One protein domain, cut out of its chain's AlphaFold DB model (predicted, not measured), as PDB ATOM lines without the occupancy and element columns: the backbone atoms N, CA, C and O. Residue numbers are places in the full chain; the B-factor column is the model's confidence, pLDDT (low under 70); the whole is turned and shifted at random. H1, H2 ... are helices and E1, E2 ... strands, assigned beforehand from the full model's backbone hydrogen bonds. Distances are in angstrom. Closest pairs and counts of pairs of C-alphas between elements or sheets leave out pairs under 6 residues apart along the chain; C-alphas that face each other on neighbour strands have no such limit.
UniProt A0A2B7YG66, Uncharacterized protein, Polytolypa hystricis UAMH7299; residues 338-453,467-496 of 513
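This is residues 338 to 453 and 467 to 496 of the 513 residues of an uncharacterized protein of Polytolypa hystricis UAMH7299 (UniProt A0A2B7YG66). A strongly twisted four-stranded sheet, E1 E6 E3 E2, with H1 over one face and H3 over the other, makes one end of an elongated body; the other end is a looser part, where H4 and H5 lie beyond the two-stranded pair E4 E5. H6 sits between the two sheets and leads from E5 into E6. The printed part has 146 residues with six named helices and six named strands, in the order E1 H1 H2 E2 H3 E3 H4 H5 E4 E5 H6 E6; its class is mixed, helices and strands. The larger sheet is mixed, the smaller antiparallel. The whole is compact, with a radius of gyration of the C-alphas of 16.7 A, and only just elongated, spanning 49 by 33 by 30 A.

E1, residues 338 to 342, is an edge strand, parallel to E6, residues 488 to 495, with N 341 and O 493 2.8 A apart. E3, residues 396 to 402, is antiparallel to E6, with N 398 and O 492 at 2.8 A, and to the other edge strand E2, residues 368 to 373, with N 371 and O 399 at 2.9 A. H1, residues 347 to 358, is on this sheet over E1 and E6, at a height of 9.5 A, slantwise to the strands. H2, residues 360 to 363, only grazes the sheet; H1 and H2 only just touch, and only at the corner, closest at the C-alphas of Lys 355 and Met 363, 5.7 A. E1, H1 H2 and E2 form a split strand-helix-strand unit, two strands running the same way with E6 and E3 between them; its crossover is right-handed. H3, residues 375 to 384, is over E3 and E2 on the opposite face from H1, at a height of 10.1 A and along the strands: three layers, helices on both faces of a sheet. H4, residues 417 to 426, comes closest to E4, residues 445 to 449, at the C-alphas of Trp 419 and Gly 448, 7.0 A. H4 and H5, residues 438 to 442, are only just apart, closest at 8.4 A. E4 is antiparallel to E5, residues 471 to 475, with N 446 and O 474 at 2.8 A; residues 411 to 412 pair with 445 to 446, parallel. H6, residues 478 to 486, only grazes the larger sheet and comes closest to E5 at the C-alphas of Tyr 475 and Cys 481, 5.8 A. Every O i to N i+4 pair is within hydrogen-bond range in H1, H3, H4 and H6; H5 has 0 of 1 but 2 of 2 O i to N i+3 pairs, and H2 is too short for an i+4 pair.

E1 begins at C-alpha 338 (316.769, 285.648, 290.533). H1 measures 16.1 A, E3 20.2 A and E6 20.6 A; E6 ends at C-alpha 495 (320.363, 288.703, 302.811).

The C-alphas of Ala 356 and Lys 432 are the two farthest apart, at 51.7 A. Residues 454 to 466 are not printed, and C-alphas 453 and 467 are 8.6 A apart across the cut. The links H3 to E3, E3 to H4 and H4 to H5 are long. The mean pLDDT of the printed part is 86.7; residues 384, 386 to 389, 428 and 452 to 453 are under 70.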
ATOM      1  N   THR A 338     316.100 285.653 289.229       94.69
ATOM      2  CA  THR A 338     316.769 285.648 290.533       94.69
ATOM      3  C   THR A 338     316.964 287.066 291.028       94.69
ATOM      4  O   THR A 338     317.460 287.940 290.320       94.69
ATOM      5  N   LEU A 339     316.566 287.306 292.274       94.50
ATOM      6  CA  LEU A 339     316.693 288.605 292.921       94.50
ATOM      7  C   LEU A 339     317.426 288.460 294.239       94.50
ATOM      8  O   LEU A 339     317.254 287.482 294.958       94.50
ATOM      9  N   SER A 340     318.214 289.468 294.602       94.50
ATOM     10  CA  SER A 340     318.825 289.546 295.926       94.50
ATOM     11  C   SER A 340     318.303 290.771 296.659       94.50
ATOM     12  O   SER A 340     318.591 291.908 296.286       94.50
ATOM     13  N   LEU A 341     317.540 290.531 297.722       94.19
ATOM     14  CA  LEU A 341     316.939 291.565 298.550       94.19
ATOM     15  C   LEU A 341     317.544 291.560 299.950       94.19
ATOM     16  O   LEU A 341     317.846 290.521 300.536       94.19
ATOM     17  N   LYS A 342     317.706 292.756 300.517       92.19
ATOM     18  CA  LYS A 342     318.090 292.888 301.923       92.19
ATOM     19  C   LYS A 342     316.898 292.544 302.804       92.19
ATOM     20  O   LYS A 342     315.802 293.056 302.575       92.19
ATOM     21  N   HIS A 343     317.135 291.762 303.848       91.12
ATOM     22  CA  HIS A 343     316.139 291.500 304.876       91.12
ATOM     23  C   HIS A 343     315.636 292.824 305.475       91.12
ATOM     24  O   HIS A 343     316.420 293.710 305.837       91.12
ATOM     25  N   ARG A 344     314.313 292.968 305.587       89.19
ATOM     26  CA  ARG A 344     313.663 294.114 306.233       89.19
ATOM     27  C   ARG A 344     312.746 293.603 307.331       89.19
ATOM     28  O   ARG A 344     311.898 292.761 307.082       89.19
ATOM     29  N   LYS A 345     312.849 294.208 308.518       87.50
ATOM     30  CA  LYS A 345     311.947 293.918 309.648       87.50
ATOM     31  C   LYS A 345     310.477 294.218 309.339       87.50
ATOM     32  O   LYS A 345     309.595 293.636 309.952       87.50
ATOM     33  N   LYS A 346     310.214 295.176 308.442       89.25
ATOM     34  CA  LYS A 346     308.863 295.522 307.989       89.25
ATOM     35  C   LYS A 346     308.582 294.801 306.681       89.25
ATOM     36  O   LYS A 346     309.166 295.158 305.656       89.25
ATOM     37  N   ILE A 347     307.683 293.828 306.744       86.12
ATOM     38  CA  ILE A 347     307.343 292.957 305.623       86.12
ATOM     39  C   ILE A 347     306.781 293.739 304.425       86.12
ATOM     40  O   ILE A 347     307.205 293.511 303.299       86.12
ATOM     41  N   ASP A 348     305.976 294.778 304.661       90.38
ATOM     42  CA  ASP A 348     305.430 295.635 303.593       90.38
ATOM     43  C   ASP A 348     306.522 296.339 302.779       90.38
ATOM     44  O   ASP A 348     306.394 296.550 301.575       90.38
ATOM     45  N   VAL A 349     307.630 296.706 303.433       92.88
ATOM     46  CA  VAL A 349     308.766 297.352 302.764       92.88
ATOM     47  C   VAL A 349     309.514 296.344 301.901       92.88
ATOM     48  O   VAL A 349     309.930 296.687 300.797       92.88
ATOM     49  N   PHE A 350     309.682 295.115 302.397       92.44
ATOM     50  CA  PHE A 350     310.257 294.021 301.620       92.44
ATOM     51  C   PHE A 350     309.390 293.715 300.393       92.44
ATOM     52  O   PHE A 350     309.898 293.732 299.274       92.44
ATOM     53  N   TRP A 351     308.078 293.556 300.584       90.06
ATOM     54  CA  TRP A 351     307.142 293.278 299.497       90.06
ATOM     55  C   TRP A 351     307.083 294.394 298.467       90.06
ATOM     56  O   TRP A 351     307.123 294.115 297.276       90.06
ATOM     57  N   LYS A 352     307.078 295.660 298.893       92.56
ATOM     58  CA  LYS A 352     307.139 296.794 297.964       92.56
ATOM     59  C   LYS A 352     308.416 296.780 297.113       92.56
ATOM     60  O   LYS A 352     308.372 297.168 295.951       92.56
ATOM     61  N   GLN A 353     309.546 296.346 297.677       93.56
ATOM     62  CA  GLN A 353     310.803 296.202 296.931       93.56
ATOM     63  C   GLN A 353     310.758 295.025 295.957       93.56
ATOM     64  O   GLN A 353     311.176 295.188 294.818       93.56
ATOM     65  N   ALA A 354     310.225 293.878 296.382       93.12
ATOM     66  CA  ALA A 354     310.039 292.725 295.507       93.12
ATOM     67  C   ALA A 354     309.093 293.052 294.336       93.12
ATOM     68  O   ALA A 354     309.454 292.808 293.191       93.12
ATOM     69  N   LYS A 355     307.960 293.715 294.606       93.31
ATOM     70  CA  LYS A 355     307.009 294.235 293.604       93.31
ATOM     71  C   LYS A 355     307.660 295.146 292.577       93.31
ATOM     72  O   LYS A 355     307.491 294.949 291.383       93.31
ATOM     73  N   ALA A 356     308.465 296.102 293.033       93.62
ATOM     74  CA  ALA A 356     309.149 297.026 292.133       93.62
ATOM     75  C   ALA A 356     310.148 296.339 291.180       93.62
ATOM     76  O   ALA A 356     310.508 296.940 290.173       93.62
ATOM     77  N   LEU A 357     310.617 295.126 291.505       94.44
ATOM     78  CA  LEU A 357     311.592 294.384 290.698       94.44
ATOM     79  C   LEU A 357     310.955 293.280 289.845       94.44
ATOM     80  O   LEU A 357     311.351 293.135 288.698       94.44
ATOM     81  N   LEU A 358     309.990 292.531 290.390       92.25
ATOM     82  CA  LEU A 358     309.287 291.442 289.688       92.25
ATOM     83  C   LEU A 358     308.073 291.928 288.883       92.25
ATOM     84  O   LEU A 358     307.528 291.191 288.070       92.25
ATOM     85  N   GLY A 359     307.630 293.164 289.114       92.19
ATOM     86  CA  GLY A 359     306.395 293.695 288.553       92.19
ATOM     87  C   GLY A 359     305.159 293.309 289.368       92.19
ATOM     88  O   GLY A 359     305.132 292.318 290.104       92.19
ATOM     89  N   ASP A 360     304.114 294.121 289.224       86.88
ATOM     90  CA  ASP A 360     302.850 293.937 289.943       86.88
ATOM     91  C   ASP A 360     302.146 292.636 289.509       86.88
ATOM     92  O   ASP A 360     301.577 291.935 290.341       86.88
ATOM     93  N   ASP A 361     302.288 292.234 288.240       86.00
ATOM     94  CA  ASP A 361     301.672 291.019 287.684       86.00
ATOM     95  C   ASP A 361     302.152 289.718 288.346       86.00
ATOM     96  O   ASP A 361     301.423 288.724 288.360       86.00
ATOM     97  N   ILE A 362     303.375 289.695 288.889       85.94
ATOM     98  CA  ILE A 362     303.910 288.526 289.601       85.94
ATOM     99  C   ILE A 362     303.517 288.558 291.078       85.94
ATOM    100  O   ILE A 362     303.350 287.523 291.703       85.94
ATOM    101  N   MET A 363     303.361 289.741 291.656       84.50
ATOM    102  CA  MET A 363     303.345 289.900 293.109       84.50
ATOM    103  C   MET A 363     301.965 290.221 293.687       84.50
ATOM    104  O   MET A 363     301.754 290.017 294.878       84.50
ATOM    105  N   ASP A 364     301.040 290.722 292.868       83.94
ATOM    106  CA  ASP A 364     299.628 290.941 293.217       83.94
ATOM    107  C   ASP A 364     298.698 289.868 292.640       83.94
ATOM    108  O   ASP A 364     297.479 289.911 292.815       83.94
ATOM    109  N   ASN A 365     299.266 288.872 291.966       84.06
ATOM    110  CA  ASN A 365     298.499 287.772 291.426       84.06
ATOM    111  C   ASN A 365     298.158 286.782 292.540       84.06
ATOM    112  O   ASN A 365     299.029 286.095 293.068       84.06
ATOM    113  N   SER A 366     296.866 286.668 292.848       82.88
ATOM    114  CA  SER A 366     296.328 285.681 293.793       82.88
ATOM    115  C   SER A 366     296.629 284.231 293.398       82.88
ATOM    116  O   SER A 366     296.352 283.314 294.163       82.88
ATOM    117  N   ASN A 367     297.154 284.015 292.190       83.38
ATOM    118  CA  ASN A 367     297.576 282.723 291.674       83.38
ATOM    119  C   ASN A 367     299.077 282.472 291.841       83.38
ATOM    120  O   ASN A 367     299.669 281.790 291.007       83.38
ATOM    121  N   MET A 368     299.707 283.076 292.842       85.94
ATOM    122  CA  MET A 368     301.120 282.872 293.131       85.94
ATOM    123  C   MET A 368     301.262 282.267 294.514       85.94
ATOM    124  O   MET A 368     300.618 282.712 295.462       85.94
ATOM    125  N   SER A 369     302.115 281.256 294.622       83.56
ATOM    126  CA  SER A 369     302.490 280.672 295.900       83.56
ATOM    127  C   SER A 369     303.949 280.979 296.206       83.56
ATOM    128  O   SER A 369     304.805 281.082 295.323       83.56
ATOM    129  N   PHE A 370     304.226 281.169 297.489       86.25
ATOM    130  CA  PHE A 370     305.546 281.527 297.984       86.25
ATOM    131  C   PHE A 370     306.043 280.411 298.888       86.25
ATOM    132  O   PHE A 370     305.268 279.830 299.643       86.25
ATOM    133  N   ARG A 371     307.344 280.121 298.850       83.38
ATOM    134  CA  ARG A 371     307.974 279.177 299.777       83.38
ATOM    135  C   ARG A 371     309.287 279.742 300.290       83.38
ATOM    136  O   ARG A 371     310.247 279.861 299.537       83.38
ATOM    137  N   GLY A 372     309.322 280.096 301.571       85.69
ATOM    138  CA  GLY A 372     310.545 280.531 302.245       85.69
ATOM    139  C   GLY A 372     311.384 279.334 302.687       85.69
ATOM    140  O   GLY A 372     310.884 278.498 303.430       85.69
ATOM    141  N   LEU A 373     312.651 279.290 302.285       85.62
ATOM    142  CA  LEU A 373     313.616 278.224 302.559       85.62
ATOM    143  C   LEU A 373     314.926 278.787 303.132       85.62
ATOM    144  O   LEU A 373     315.335 279.907 302.801       85.62
ATOM    145  N   SER A 374     315.622 278.011 303.965       86.94
ATOM    146  CA  SER A 374     317.054 278.224 304.214       86.94
ATOM    147  C   SER A 374     317.855 278.051 302.911       86.94
ATOM    148  O   SER A 374     317.326 277.609 301.891       86.94
ATOM    149  N   LEU A 375     319.137 278.429 302.899       84.56
ATOM    150  CA  LEU A 375     319.965 278.237 301.699       84.56
ATOM    151  C   LEU A 375     320.255 276.755 301.432       84.56
ATOM    152  O   LEU A 375     320.186 276.335 300.283       84.56
ATOM    153  N   THR A 376     320.497 275.968 302.481       78.38
ATOM    154  CA  THR A 376     320.672 274.513 302.382       78.38
ATOM    155  C   THR A 376     319.398 273.850 301.864       78.38
ATOM    156  O   THR A 376     319.435 273.055 300.930       78.38
ATOM    157  N   ALA A 377     318.246 274.246 302.411       80.25
ATOM    158  CA  ALA A 377     316.945 273.784 301.952       80.25
ATOM    159  C   ALA A 377     316.675 274.159 300.493       80.25
ATOM    160  O   ALA A 377     316.160 273.342 299.741       80.25
ATOM    161  N   LEU A 378     317.041 275.377 300.079       86.38
ATOM    162  CA  LEU A 378     316.935 275.794 298.686       86.38
ATOM    163  C   LEU A 378     317.782 274.898 297.779       86.38
ATOM    164  O   LEU A 378     317.279 274.455 296.758       86.38
ATOM    165  N   GLU A 379     319.039 274.635 298.133       82.88
ATOM    166  CA  GLU A 379     319.931 273.780 297.342       82.88
ATOM    167  C   GLU A 379     319.341 272.376 297.163       82.88
ATOM    168  O   GLU A 379     319.211 271.894 296.038       82.88
ATOM    169  N   GLN A 380     318.869 271.771 298.253       76.94
ATOM    170  CA  GLN A 380     318.202 270.468 298.230       76.94
ATOM    171  C   GLN A 380     316.907 270.489 297.404       76.94
ATOM    172  O   GLN A 380     316.652 269.577 296.615       76.94
ATOM    173  N   THR A 381     316.084 271.533 297.550       80.25
ATOM    174  CA  THR A 381     314.855 271.695 296.765       80.25
ATOM    175  C   THR A 381     315.160 271.949 295.285       80.25
ATOM    176  O   THR A 381     314.432 271.453 294.439       80.25
ATOM    177  N   LEU A 382     316.226 272.657 294.918       80.88
ATOM    178  CA  LEU A 382     316.577 272.854 293.506       80.88
ATOM    179  C   LEU A 382     317.151 271.585 292.871       80.88
ATOM    180  O   LEU A 382     316.871 271.325 291.705       80.88
ATOM    181  N   ALA A 383     317.914 270.794 293.627       73.44
ATOM    182  CA  ALA A 383     318.477 269.543 293.135       73.44
ATOM    183  C   ALA A 383     317.410 268.444 292.976       73.44
ATOM    184  O   ALA A 383     317.407 267.727 291.977       73.44
ATOM    185  N   PHE A 384     316.485 268.331 293.938       69.12
ATOM    186  CA  PHE A 384     315.601 267.163 294.049       69.12
ATOM    187  C   PHE A 384     314.118 267.492 294.285       69.12
ATOM    188  O   PHE A 384     313.297 266.584 294.394       69.12
ATOM    189  N   PHE A 385     313.750 268.772 294.413       73.62
ATOM    190  CA  PHE A 385     312.414 269.231 294.839       73.62
ATOM    191  C   PHE A 385     311.914 268.594 296.137       73.62
ATOM    192  O   PHE A 385     310.713 268.496 296.391       73.62
ATOM    193  N   MET A 386     312.854 268.219 297.002       64.25
ATOM    194  CA  MET A 386     312.536 267.603 298.277       64.25
ATOM    195  C   MET A 386     311.851 268.595 299.223       64.25
ATOM    196  O   MET A 386     312.246 269.771 299.298       64.25
ATOM    197  N   PRO A 387     310.829 268.151 299.974       58.97
ATOM    198  CA  PRO A 387     310.287 268.932 301.065       58.97
ATOM    199  C   PRO A 387     311.375 269.168 302.117       58.97
ATOM    200  O   PRO A 387     311.856 268.231 302.742       58.97
ATOM    201  N   SER A 388     311.759 270.428 302.320       64.69
ATOM    202  CA  SER A 388     312.576 270.828 303.464       64.69
ATOM    203  C   SER A 388     311.737 271.611 304.472       64.69
ATOM    204  O   SER A 388     310.880 272.422 304.086       64.69
ATOM    205  N   LYS A 389     311.981 271.341 305.760       62.28
ATOM    206  CA  LYS A 389     311.362 272.007 306.916       62.28
ATOM    207  C   LYS A 389     312.084 273.288 307.329       62.28
ATOM    208  O   LYS A 389     311.547 274.047 308.137       62.28
ATOM    209  N   GLU A 390     313.284 273.547 306.812       70.31
ATOM    210  CA  GLU A 390     314.031 274.743 307.191       70.31
ATOM    211  C   GLU A 390     313.499 275.967 306.446       70.31
ATOM    212  O   GLU A 390     313.821 276.225 305.284       70.31
ATOM    213  N   TYR A 391     312.672 276.743 307.137       75.38
ATOM    214  CA  TYR A 391     312.119 277.976 306.596       75.38
ATOM    215  C   TYR A 391     313.163 279.095 306.530       75.38
ATOM    216  O   TYR A 391     314.095 279.164 307.334       75.38
ATOM    217  N   ALA A 392     312.962 280.024 305.595       77.56
ATOM    218  CA  ALA A 392     313.801 281.212 305.471       77.56
ATOM    219  C   ALA A 392     313.828 282.015 306.784       77.56
ATOM    220  O   ALA A 392     312.810 282.548 307.232       77.56
ATOM    221  N   GLY A 393     315.017 282.132 307.375       80.44
ATOM    222  CA  GLY A 393     315.282 283.038 308.488       80.44
ATOM    223  C   GLY A 393     315.594 284.459 308.003       80.44
ATOM    224  O   GLY A 393     315.031 284.971 307.037       80.44
ATOM    225  N   THR A 394     316.550 285.122 308.661       82.06
ATOM    226  CA  THR A 394     317.078 286.417 308.179       82.06
ATOM    227  C   THR A 394     318.012 286.275 306.973       82.06
ATOM    228  O   THR A 394     318.248 287.258 306.269       82.06
ATOM    229  N   ASN A 395     318.498 285.054 306.736       85.75
ATOM    230  CA  ASN A 395     319.218 284.612 305.552       85.75
ATOM    231  C   ASN A 395     318.496 283.389 304.981       85.75
ATOM    232  O   ASN A 395     318.201 282.452 305.722       85.75
ATOM    233  N   GLY A 396     318.208 283.405 303.686       91.31
ATOM    234  CA  GLY A 396     317.497 282.321 303.016       91.31
ATOM    235  C   GLY A 396     317.074 282.721 301.613       91.31
ATOM    236  O   GLY A 396     317.607 283.676 301.040       91.31
ATOM    237  N   ALA A 397     316.087 282.024 301.077       92.69
ATOM    238  CA  ALA A 397     315.468 282.351 299.808       92.69
ATOM    239  C   ALA A 397     313.953 282.171 299.867       92.69
ATOM    240  O   ALA A 397     313.435 281.411 300.676       92.69
ATOM    241  N   ILE A 398     313.239 282.887 299.007       92.88
ATOM    242  CA  ILE A 398     311.809 282.707 298.784       92.88
ATOM    243  C   ILE A 398     311.642 282.278 297.333       92.88
ATOM    244  O   ILE A 398     311.977 283.037 296.426       92.88
ATOM    245  N   MET A 399     311.144 281.068 297.117       93.44
ATOM    246  CA  MET A 399     310.735 280.598 295.798       93.44
ATOM    247  C   MET A 399     309.326 281.117 295.501       93.44
ATOM    248  O   MET A 399     308.463 281.084 296.380       93.44
ATOM    249  N   VAL A 400     309.116 281.618 294.287       93.50
ATOM    250  CA  VAL A 400     307.850 282.180 293.805       93.50
ATOM    251  C   VAL A 400     307.348 281.319 292.658       93.50
ATOM    252  O   VAL A 400     308.001 281.226 291.617       93.50
ATOM    253  N   PHE A 401     306.188 280.709 292.844       92.88
ATOM    254  CA  PHE A 401     305.583 279.799 291.886       92.88
ATOM    255  C   PHE A 401     304.297 280.399 291.335       92.88
ATOM    256  O   PHE A 401     303.498 280.955 292.085       92.88
ATOM    257  N   LYS A 402     304.053 280.217 290.037       93.56
ATOM    258  CA  LYS A 402     302.697 280.309 289.483       93.56
ATOM    259  C   LYS A 402     301.867 279.147 290.014       93.56
ATOM    260  O   LYS A 402     302.414 278.073 290.268       93.56
ATOM    261  N   ASN A 403     300.554 279.345 290.114       89.88
ATOM    262  CA  ASN A 403     299.605 278.274 290.400       89.88
ATOM    263  C   ASN A 403     299.871 277.109 289.447       89.88
ATOM    264  O   ASN A 403     299.712 277.287 288.233       89.88
ATOM    265  N   PRO A 404     300.294 275.949 289.972       90.50
ATOM    266  CA  PRO A 404     300.578 274.811 289.122       90.50
ATOM    267  C   PRO A 404     299.303 274.351 288.429       90.50
ATOM    268  O   PRO A 404     298.210 274.389 289.004       90.50
ATOM    269  N   ASP A 405     299.444 273.935 287.175       90.88
ATOM    270  CA  ASP A 405     298.331 273.361 286.439       90.88
ATOM    271  C   ASP A 405     298.087 271.932 286.927       90.88
ATOM    272  O   ASP A 405     298.832 271.004 286.619       90.88
ATOM    273  N   TYR A 406     297.018 271.745 287.697       93.94
ATOM    274  CA  TYR A 406     296.640 270.427 288.194       93.94
ATOM    275  C   TYR A 406     295.962 269.544 287.137       93.94
ATOM    276  O   TYR A 406     295.515 268.443 287.465       93.94
ATOM    277  N   CYS A 407     295.846 269.986 285.879       94.12
ATOM    278  CA  CYS A 407     295.289 269.165 284.814       94.12
ATOM    279  C   CYS A 407     296.056 267.843 284.665       94.12
ATOM    280  O   CYS A 407     297.234 267.788 284.320       94.12
ATOM    281  N   GLY A 408     295.343 266.741 284.900       94.31
ATOM    282  CA  GLY A 408     295.901 265.393 284.821       94.31
ATOM    283  C   GLY A 408     296.641 264.930 286.078       94.31
ATOM    284  O   GLY A 408     297.236 263.855 286.016       94.31
ATOM    285  N   LEU A 409     296.594 265.693 287.175       96.00
ATOM    286  CA  LEU A 409     297.056 265.280 288.501       96.00
ATOM    287  C   LEU A 409     295.871 264.876 289.390       96.00
ATOM    288  O   LEU A 409     294.794 265.476 289.338       96.00
ATOM    289  N   GLU A 410     296.075 263.879 290.246       97.00
ATOM    290  CA  GLU A 410     295.108 263.479 291.264       97.00
ATOM    291  C   GLU A 410     295.217 264.399 292.489       97.00
ATOM    292  O   GLU A 410     296.087 264.247 293.347       97.00
ATOM    293  N   VAL A 411     294.329 265.394 292.566       96.88
ATOM    294  CA  VAL A 411     294.285 266.342 293.686       96.88
ATOM    295  C   VAL A 411     293.347 265.834 294.778       96.88
ATOM    296  O   VAL A 411     292.129 265.770 294.589       96.88
ATOM    297  N   TRP A 412     293.893 265.544 295.955       96.94
ATOM    298  CA  TRP A 412     293.124 265.170 297.138       96.94
ATOM    299  C   TRP A 412     292.954 266.363 298.081       96.94
ATOM    300  O   TRP A 412     293.907 267.065 298.418       96.94
ATOM    301  N   ARG A 413     291.709 266.609 298.502       97.06
ATOM    302  CA  ARG A 413     291.330 267.704 299.407       97.06
ATOM    303  C   ARG A 413     290.706 267.148 300.686       97.06
ATOM    304  O   ARG A 413     289.484 267.252 300.823       97.06
ATOM    305  N   PRO A 414     291.494 266.517 301.570       94.19
ATOM    306  CA  PRO A 414     290.967 265.922 302.795       94.19
ATOM    307  C   PRO A 414     290.206 266.958 303.632       94.19
ATOM    308  O   PRO A 414     290.617 268.114 303.732       94.19
ATOM    309  N   GLN A 415     289.077 266.552 304.214       92.44
ATOM    310  CA  GLN A 415     288.210 267.414 305.029       92.44
ATOM    311  C   GLN A 415     287.986 266.810 306.417       92.44
ATOM    312  O   GLN A 415     287.937 265.591 306.571       92.44
ATOM    313  N   GLY A 416     287.782 267.663 307.425       90.25
ATOM    314  CA  GLY A 416     287.381 267.234 308.769       90.25
ATOM    315  C   GLY A 416     288.348 266.220 309.392       90.25
ATOM    316  O   GLY A 416     289.538 266.499 309.521       90.25
ATOM    317  N   GLU A 417     287.830 265.053 309.783       90.06
ATOM    318  CA  GLU A 417     288.623 263.968 310.384       90.06
ATOM    319  C   GLU A 417     289.672 263.395 309.422       90.06
ATOM    320  O   GLU A 417     290.782 263.125 309.851       90.06
ATOM    321  N   GLU A 418     289.405 263.334 308.111       92.38
ATOM    322  CA  GLU A 418     290.377 262.819 307.129       92.38
ATOM    323  C   GLU A 418     291.659 263.675 307.105       92.38
ATOM    324  O   GLU A 418     292.770 263.164 306.965       92.38
ATOM    325  N   TRP A 419     291.516 264.992 307.301       91.31
ATOM    326  CA  TRP A 419     292.659 265.897 307.433       91.31
ATOM    327  C   TRP A 419     293.383 265.732 308.765       91.31
ATOM    328  O   TRP A 419     294.612 265.772 308.803       91.31
ATOM    329  N   LYS A 420     292.640 265.535 309.860       88.56
ATOM    330  CA  LYS A 420     293.230 265.293 311.183       88.56
ATOM    331  C   LYS A 420     294.015 263.990 311.206       88.56
ATOM    332  O   LYS A 420     295.126 264.000 311.721       88.56
ATOM    333  N   ASP A 421     293.482 262.929 310.610       90.31
ATOM    334  CA  ASP A 421     294.141 261.630 310.485       90.31
ATOM    335  C   ASP A 421     295.409 261.740 309.638       90.31
ATOM    336  O   ASP A 421     296.456 261.231 310.032       90.31
ATOM    337  N   LEU A 422     295.356 262.476 308.519       89.25
ATOM    338  CA  LEU A 422     296.543 262.744 307.707       89.25
ATOM    339  C   LEU A 422     297.604 263.526 308.490       89.25
ATOM    340  O   LEU A 422     298.770 263.141 308.503       89.25
ATOM    341  N   LEU A 423     297.213 264.610 309.165       85.62
ATOM    342  CA  LEU A 423     298.137 265.398 309.979       85.62
ATOM    343  C   LEU A 423     298.681 264.601 311.163       85.62
ATOM    344  O   LEU A 423     299.838 264.789 311.525       85.62
ATOM    345  N   ALA A 424     297.873 263.736 311.775       84.19
ATOM    346  CA  ALA A 424     298.303 262.855 312.846       84.19
ATOM    347  C   ALA A 424     299.305 261.818 312.339       84.19
ATOM    348  O   ALA A 424     300.327 261.631 312.992       84.19
ATOM    349  N   ALA A 425     299.067 261.227 311.163       82.81
ATOM    350  CA  ALA A 425     300.015 260.327 310.515       82.81
ATOM    351  C   ALA A 425     301.331 261.048 310.202       82.81
ATOM    352  O   ALA A 425     302.394 260.594 310.612       82.81
ATOM    353  N   TRP A 426     301.266 262.216 309.556       80.69
ATOM    354  CA  TRP A 426     302.456 263.003 309.232       80.69
ATOM    355  C   TRP A 426     303.198 263.492 310.483       80.69
ATOM    356  O   TRP A 426     304.415 263.588 310.502       80.69
ATOM    357  N   ARG A 427     302.496 263.788 311.573       75.12
ATOM    358  CA  ARG A 427     303.133 264.211 312.830       75.12
ATOM    359  C   ARG A 427     303.461 263.050 313.766       75.12
ATOM    360  O   ARG A 427     303.865 263.319 314.894       75.12
ATOM    361  N   ARG A 428     303.240 261.801 313.334       68.75
ATOM    362  CA  ARG A 428     303.387 260.579 314.141       68.75
ATOM    363  C   ARG A 428     302.718 260.702 315.518       68.75
ATOM    364  O   ARG A 428     303.243 260.254 316.534       68.75
ATOM    365  N   LEU A 429     301.558 261.362 315.579       76.19
ATOM    366  CA  LEU A 429     300.830 261.496 316.838       76.19
ATOM    367  C   LEU A 429     300.323 260.110 317.259       76.19
ATOM    368  O   LEU A 429     299.787 259.394 316.413       76.19
ATOM    369  N   PRO A 430     300.431 259.733 318.546       72.50
ATOM    370  CA  PRO A 430     300.008 258.428 319.046       72.50
ATOM    371  C   PRO A 430     298.476 258.353 319.162       72.50
ATOM    372  O   PRO A 430     297.917 258.195 320.250       72.50
ATOM    373  N   LEU A 431     297.770 258.512 318.044       74.94
ATOM    374  CA  LEU A 431     296.342 258.242 317.957       74.94
ATOM    375  C   LEU A 431     296.166 256.752 317.666       74.94
ATOM    376  O   LEU A 431     296.730 256.214 316.713       74.94
ATOM    377  N   LYS A 432     295.395 256.070 318.513       70.44
ATOM    378  CA  LYS A 432     294.989 254.691 318.243       70.44
ATOM    379  C   LYS A 432     294.129 254.695 316.976       70.44
ATOM    380  O   LYS A 432     293.215 255.508 316.875       70.44
ATOM    381  N   ASP A 433     294.438 253.792 316.047       80.81
ATOM    382  CA  ASP A 433     293.659 253.513 314.834       80.81
ATOM    383  C   ASP A 433     293.664 254.589 313.726       80.81
ATOM    384  O   ASP A 433     292.650 254.773 313.051       80.81
ATOM    385  N   ILE A 434     294.796 255.258 313.459       82.88
ATOM    386  CA  ILE A 434     294.904 256.121 312.265       82.88
ATOM    387  C   ILE A 434     294.761 255.260 311.003       82.88
ATOM    388  O   ILE A 434     295.607 254.414 310.706       82.88
ATOM    389  N   ARG A 435     293.697 255.491 310.230       85.06
ATOM    390  CA  ARG A 435     293.483 254.855 308.926       85.06
ATOM    391  C   ARG A 435     293.558 255.904 307.833       85.06
ATOM    392  O   ARG A 435     292.597 256.627 307.591       85.06
ATOM    393  N   LEU A 436     294.698 255.963 307.151       88.31
ATOM    394  CA  LEU A 436     294.834 256.814 305.976       88.31
ATOM    395  C   LEU A 436     293.914 256.320 304.854       88.31
ATOM    396  O   LEU A 436     293.872 255.133 304.532       88.31
ATOM    397  N   SER A 437     293.187 257.261 304.257       91.12
ATOM    398  CA  SER A 437     292.357 257.047 303.072       91.12
ATOM    399  C   SER A 437     293.197 256.465 301.932       91.12
ATOM    400  O   SER A 437     294.304 256.939 301.685       91.12
ATOM    401  N   ASP A 438     292.674 255.499 301.168       90.06
ATOM    402  CA  ASP A 438     293.379 254.974 299.982       90.06
ATOM    403  C   ASP A 438     293.645 256.066 298.930       90.06
ATOM    404  O   ASP A 438     294.543 255.931 298.099       90.06
ATOM    405  N   ARG A 439     292.923 257.192 299.006       92.75
ATOM    406  CA  ARG A 439     293.197 258.391 298.207       92.75
ATOM    407  C   ARG A 439     294.566 258.992 298.482       92.75
ATOM    408  O   ARG A 439     295.159 259.528 297.558       92.75
ATOM    409  N   TYR A 440     295.092 258.863 299.700       90.31
ATOM    410  CA  TYR A 440     296.449 259.308 300.017       90.31
ATOM    411  C   TYR A 440     297.480 258.633 299.113       90.31
ATOM    412  O   TYR A 440     298.348 259.301 298.564       90.31
ATOM    413  N   LYS A 441     297.336 257.318 298.900       85.94
ATOM    414  CA  LYS A 441     298.273 256.531 298.091       85.94
ATOM    415  C   LYS A 441     298.307 257.000 296.645       85.94
ATOM    416  O   LYS A 441     299.356 256.894 296.019       85.94
ATOM    417  N   ASN A 442     297.176 257.482 296.128       91.25
ATOM    418  CA  ASN A 442     297.011 257.878 294.731       91.25
ATOM    419  C   ASN A 442     297.137 259.383 294.485       91.25
ATOM    420  O   ASN A 442     297.360 259.781 293.346       91.25
ATOM    421  N   ALA A 443     297.057 260.202 295.533       93.06
ATOM    422  CA  ALA A 443     297.168 261.645 295.423       93.06
ATOM    423  C   ALA A 443     298.525 262.048 294.837       93.06
ATOM    424  O   ALA A 443     299.576 261.633 295.315       93.06
ATOM    425  N   ASP A 444     298.489 262.900 293.822       93.62
ATOM    426  CA  ASP A 444     299.652 263.622 293.323       93.62
ATOM    427  C   ASP A 444     299.851 264.914 294.130       93.62
ATOM    428  O   ASP A 444     300.976 265.275 294.483       93.62
ATOM    429  N   VAL A 445     298.751 265.600 294.455       93.69
ATOM    430  CA  VAL A 445     298.743 266.846 295.234       93.69
ATOM    431  C   VAL A 445     297.736 266.727 296.368       93.69
ATOM    432  O   VAL A 445     296.594 266.327 296.154       93.69
ATOM    433  N   ILE A 446     298.134 267.128 297.570       93.62
ATOM    434  CA  ILE A 446     297.261 267.180 298.741       93.62
ATOM    435  C   ILE A 446     297.066 268.635 299.133       93.62
ATOM    436  O   ILE A 446     298.037 269.356 299.347       93.62
ATOM    437  N   ILE A 447     295.813 269.071 299.234       94.44
ATOM    438  CA  ILE A 447     295.470 270.453 299.565       94.44
ATOM    439  C   ILE A 447     294.546 270.464 300.774       94.44
ATOM    440  O   ILE A 447     293.432 269.947 300.711       94.44
ATOM    441  N   GLY A 448     294.985 271.087 301.860       92.50
ATOM    442  CA  GLY A 448     294.216 271.150 303.099       92.50
ATOM    443  C   GLY A 448     294.487 272.427 303.883       92.50
ATOM    444  O   GLY A 448     295.387 273.186 303.530       92.50
ATOM    445  N   PRO A 449     293.696 272.706 304.924       89.94
ATOM    446  CA  PRO A 449     293.805 273.952 305.667       89.94
ATOM    447  C   PRO A 449     294.988 273.937 306.651       89.94
ATOM    448  O   PRO A 449     295.243 272.941 307.335       89.94
ATOM    449  N   MET A 450     295.721 275.044 306.744       82.31
ATOM    450  CA  MET A 450     296.855 275.221 307.654       82.31
ATOM    451  C   MET A 450     296.394 275.904 308.948       82.31
ATOM    452  O   MET A 450     295.469 276.707 308.964       82.31
ATOM    453  N   SER A 451     297.040 275.607 310.075       78.06
ATOM    454  CA  SER A 451     296.788 276.369 311.303       78.06
ATOM    455  C   SER A 451     297.567 277.687 311.260       78.06
ATOM    456  O   SER A 451     298.796 277.666 311.232       78.06
ATOM    457  N   ALA A 452     296.869 278.825 311.308       65.69
ATOM    458  CA  ALA A 452     297.474 280.164 311.293       65.69
ATOM    459  C   ALA A 452     298.397 280.455 312.494       65.69
ATOM    460  O   ALA A 452     299.240 281.353 312.457       65.69
ATOM    461  N   ALA A 453     298.233 279.724 313.600       63.28
ATOM    462  CA  ALA A 453     298.886 280.043 314.859       63.28
ATOM    463  C   ALA A 453     300.077 279.113 315.135       63.28
ATOM    464  O   ALA A 453     299.898 277.928 315.430       63.28
ATOM    465  N   ASP A 467     292.756 276.701 310.335       81.56
ATOM    466  CA  ASP A 467     292.192 277.937 309.805       81.56
ATOM    467  C   ASP A 467     291.773 277.668 308.356       81.56
ATOM    468  O   ASP A 467     292.611 277.370 307.505       81.56
ATOM    469  N   ASN A 468     290.470 277.704 308.083       82.56
ATOM    470  CA  ASN A 468     289.948 277.392 306.752       82.56
ATOM    471  C   ASN A 468     290.307 278.458 305.708       82.56
ATOM    472  O   ASN A 468     290.177 278.185 304.514       82.56
ATOM    473  N   ASP A 469     290.771 279.634 306.142       84.50
ATOM    474  CA  ASP A 469     291.161 280.722 305.248       84.50
ATOM    475  C   ASP A 469     292.606 280.573 304.739       84.50
ATOM    476  O   ASP A 469     292.977 281.209 303.754       84.50
ATOM    477  N   ILE A 470     293.414 279.708 305.366       82.50
ATOM    478  CA  ILE A 470     294.813 279.467 304.996       82.50
ATOM    479  C   ILE A 470     294.940 278.059 304.431       82.50
ATOM    480  O   ILE A 470     294.698 277.072 305.122       82.50
ATOM    481  N   ILE A 471     295.357 277.942 303.172       86.88
ATOM    482  CA  ILE A 471     295.457 276.654 302.481       86.88
ATOM    483  C   ILE A 471     296.929 276.278 302.310       86.88
ATOM    484  O   ILE A 471     297.713 277.035 301.755       86.88
ATOM    485  N   GLN A 472     297.286 275.061 302.714       86.81
ATOM    486  CA  GLN A 472     298.572 274.447 302.399       86.81
ATOM    487  C   GLN A 472     298.440 273.409 301.286       86.81
ATOM    488  O   GLN A 472     297.419 272.728 301.152       86.81
ATOM    489  N   GLN A 473     299.502 273.280 300.496       90.50
ATOM    490  CA  GLN A 473     299.602 272.338 299.387       90.50
ATOM    491  C   GLN A 473     300.857 271.486 299.570       90.50
ATOM    492  O   GLN A 473     301.933 272.019 299.838       90.50
ATOM    493  N   ALA A 474     300.724 270.174 299.410       89.19
ATOM    494  CA  ALA A 474     301.827 269.225 299.421       89.19
ATOM    495  C   ALA A 474     301.858 268.458 298.096       89.19
ATOM    496  O   ALA A 474     300.841 267.923 297.657       89.19
ATOM    497  N   TYR A 475     303.032 268.408 297.475       88.88
ATOM    498  CA  TYR A 475     303.291 267.714 296.217       88.88
ATOM    499  C   TYR A 475     303.991 266.411 296.585       88.88
ATOM    500  O   TYR A 475     305.138 266.430 297.020       88.88
ATOM    501  N   VAL A 476     303.250 265.304 296.543       87.00
ATOM    502  CA  VAL A 476     303.657 264.036 297.178       87.00
ATOM    503  C   VAL A 476     304.106 262.976 296.170       87.00
ATOM    504  O   VAL A 476     304.461 261.866 296.554       87.00
ATOM    505  N   ARG A 477     304.100 263.304 294.873       86.06
ATOM    506  CA  ARG A 477     304.530 262.413 293.792       86.06
ATOM    507  C   ARG A 477     305.415 263.143 292.799       86.06
ATOM    508  O   ARG A 477     305.293 264.344 292.588       86.06
ATOM    509  N   TYR A 478     306.252 262.376 292.109       84.12
ATOM    510  CA  TYR A 478     307.204 262.895 291.131       84.12
ATOM    511  C   TYR A 478     306.565 263.837 290.096       84.12
ATOM    512  O   TYR A 478     307.037 264.950 289.887       84.12
ATOM    513  N   ARG A 479     305.439 263.426 289.503       88.00
ATOM    514  CA  ARG A 479     304.754 264.197 288.457       88.00
ATOM    515  C   ARG A 479     304.210 265.537 288.960       88.00
ATOM    516  O   ARG A 479     304.148 266.508 288.208       88.00
ATOM    517  N   SER A 480     303.798 265.610 290.224       89.44
ATOM    518  CA  SER A 480     303.360 266.876 290.807       89.44
ATOM    519  C   SER A 480     304.543 267.766 291.172       89.44
ATOM    520  O   SER A 480     304.452 268.975 290.974       89.44
ATOM    521  N   CYS A 481     305.673 267.190 291.593       87.94
ATOM    522  CA  CYS A 481     306.931 267.924 291.740       87.94
ATOM    523  C   CYS A 481     307.428 268.498 290.403       87.94
ATOM    524  O   CYS A 481     307.835 269.653 290.385       87.94
ATOM    525  N   GLU A 482     307.319 267.765 289.288       87.56
ATOM    526  CA  GLU A 482     307.609 268.286 287.937       87.56
ATOM    527  C   GLU A 482     306.723 269.492 287.598       87.56
ATOM    528  O   GLU A 482     307.204 270.514 287.113       87.56
ATOM    529  N   CYS A 483     305.421 269.399 287.887       91.00
ATOM    530  CA  CYS A 483     304.476 270.490 287.653       91.00
ATOM    531  C   CYS A 483     304.796 271.729 288.509       91.00
ATOM    532  O   CYS A 483     304.769 272.854 288.009       91.00
ATOM    533  N   LEU A 484     305.148 271.524 289.784       92.12
ATOM    534  CA  LEU A 484     305.583 272.596 290.679       92.12
ATOM    535  C   LEU A 484     306.913 273.209 290.219       92.12
ATOM    536  O   LEU A 484     307.063 274.428 290.221       92.12
ATOM    537  N   ALA A 485     307.877 272.389 289.801       90.12
ATOM    538  CA  ALA A 485     309.152 272.861 289.276       90.12
ATOM    539  C   ALA A 485     308.942 273.713 288.023       90.12
ATOM    540  O   ALA A 485     309.444 274.834 287.950       90.12
ATOM    541  N   ALA A 486     308.114 273.239 287.089       91.00
ATOM    542  CA  ALA A 486     307.753 273.960 285.875       91.00
ATOM    543  C   ALA A 486     307.037 275.299 286.146       91.00
ATOM    544  O   ALA A 486     307.062 276.191 285.296       91.00
ATOM    545  N   SER A 487     306.408 275.461 287.315       93.31
ATOM    546  CA  SER A 487     305.718 276.695 287.691       93.31
ATOM    547  C   SER A 487     306.604 277.712 288.420       93.31
ATOM    548  O   SER A 487     306.147 278.832 288.667       93.31
ATOM    549  N   LEU A 488     307.857 277.369 288.743       94.50
ATOM    550  CA  LEU A 488     308.805 278.274 289.393       94.50
ATOM    551  C   LEU A 488     309.126 279.468 288.486       94.50
ATOM    552  O   LEU A 488     309.656 279.314 287.391       94.50
ATOM    553  N   VAL A 489     308.838 280.681 288.956       95.31
ATOM    554  CA  VAL A 489     309.061 281.914 288.182       95.31
ATOM    555  C   VAL A 489     310.244 282.701 288.707       95.31
ATOM    556  O   VAL A 489     311.010 283.249 287.917       95.31
ATOM    557  N   ALA A 490     310.401 282.762 290.032       95.56
ATOM    558  CA  ALA A 490     311.463 283.546 290.638       95.56
ATOM    559  C   ALA A 490     312.017 282.931 291.929       95.56
ATOM    560  O   ALA A 490     311.325 282.218 292.653       95.56
ATOM    561  N   ILE A 491     313.269 283.268 292.243       95.44
ATOM    562  CA  ILE A 491     313.927 282.984 293.521       95.44
ATOM    563  C   ILE A 491     314.452 284.300 294.098       95.44
ATOM    564  O   ILE A 491     315.329 284.956 293.529       95.44
ATOM    565  N   ILE A 492     313.932 284.685 295.260       95.56
ATOM    566  CA  ILE A 492     314.316 285.902 295.975       95.56
ATOM    567  C   ILE A 492     315.246 285.528 297.130       95.56
ATOM    568  O   ILE A 492     314.797 285.086 298.184       95.56
ATOM    569  N   TYR A 493     316.543 285.756 296.970       94.25
ATOM    570  CA  TYR A 493     317.536 285.589 298.027       94.25
ATOM    571  C   TYR A 493     317.432 286.714 299.055       94.25
ATOM    572  O   TYR A 493     317.653 287.889 298.739       94.25
ATOM    573  N   VAL A 494     317.161 286.351 300.304       92.94
ATOM    574  CA  VAL A 494     317.070 287.263 301.443       92.94
ATOM    575  C   VAL A 494     318.425 287.305 302.143       92.94
ATOM    576  O   VAL A 494     318.901 286.294 302.652       92.94
ATOM    577  N   LYS A 495     319.059 288.484 302.166       90.19
ATOM    578  CA  LYS A 495     320.363 288.703 302.811       90.19
ATOM    579  C   LYS A 495     320.237 289.631 304.009       90.19
ATOM    580  O   LYS A 495     319.776 290.769 303.882       90.19
ATOM    581  N   ASN A 496     320.732 289.204 305.157       86.69
ATOM    582  CA  ASN A 496     320.926 290.073 306.300       86.69
ATOM    583  C   ASN A 496     322.123 290.999 306.028       86.69
ATOM    584  O   ASN A 496     323.210 290.556 305.670       86.69
TER     585      ASN A 496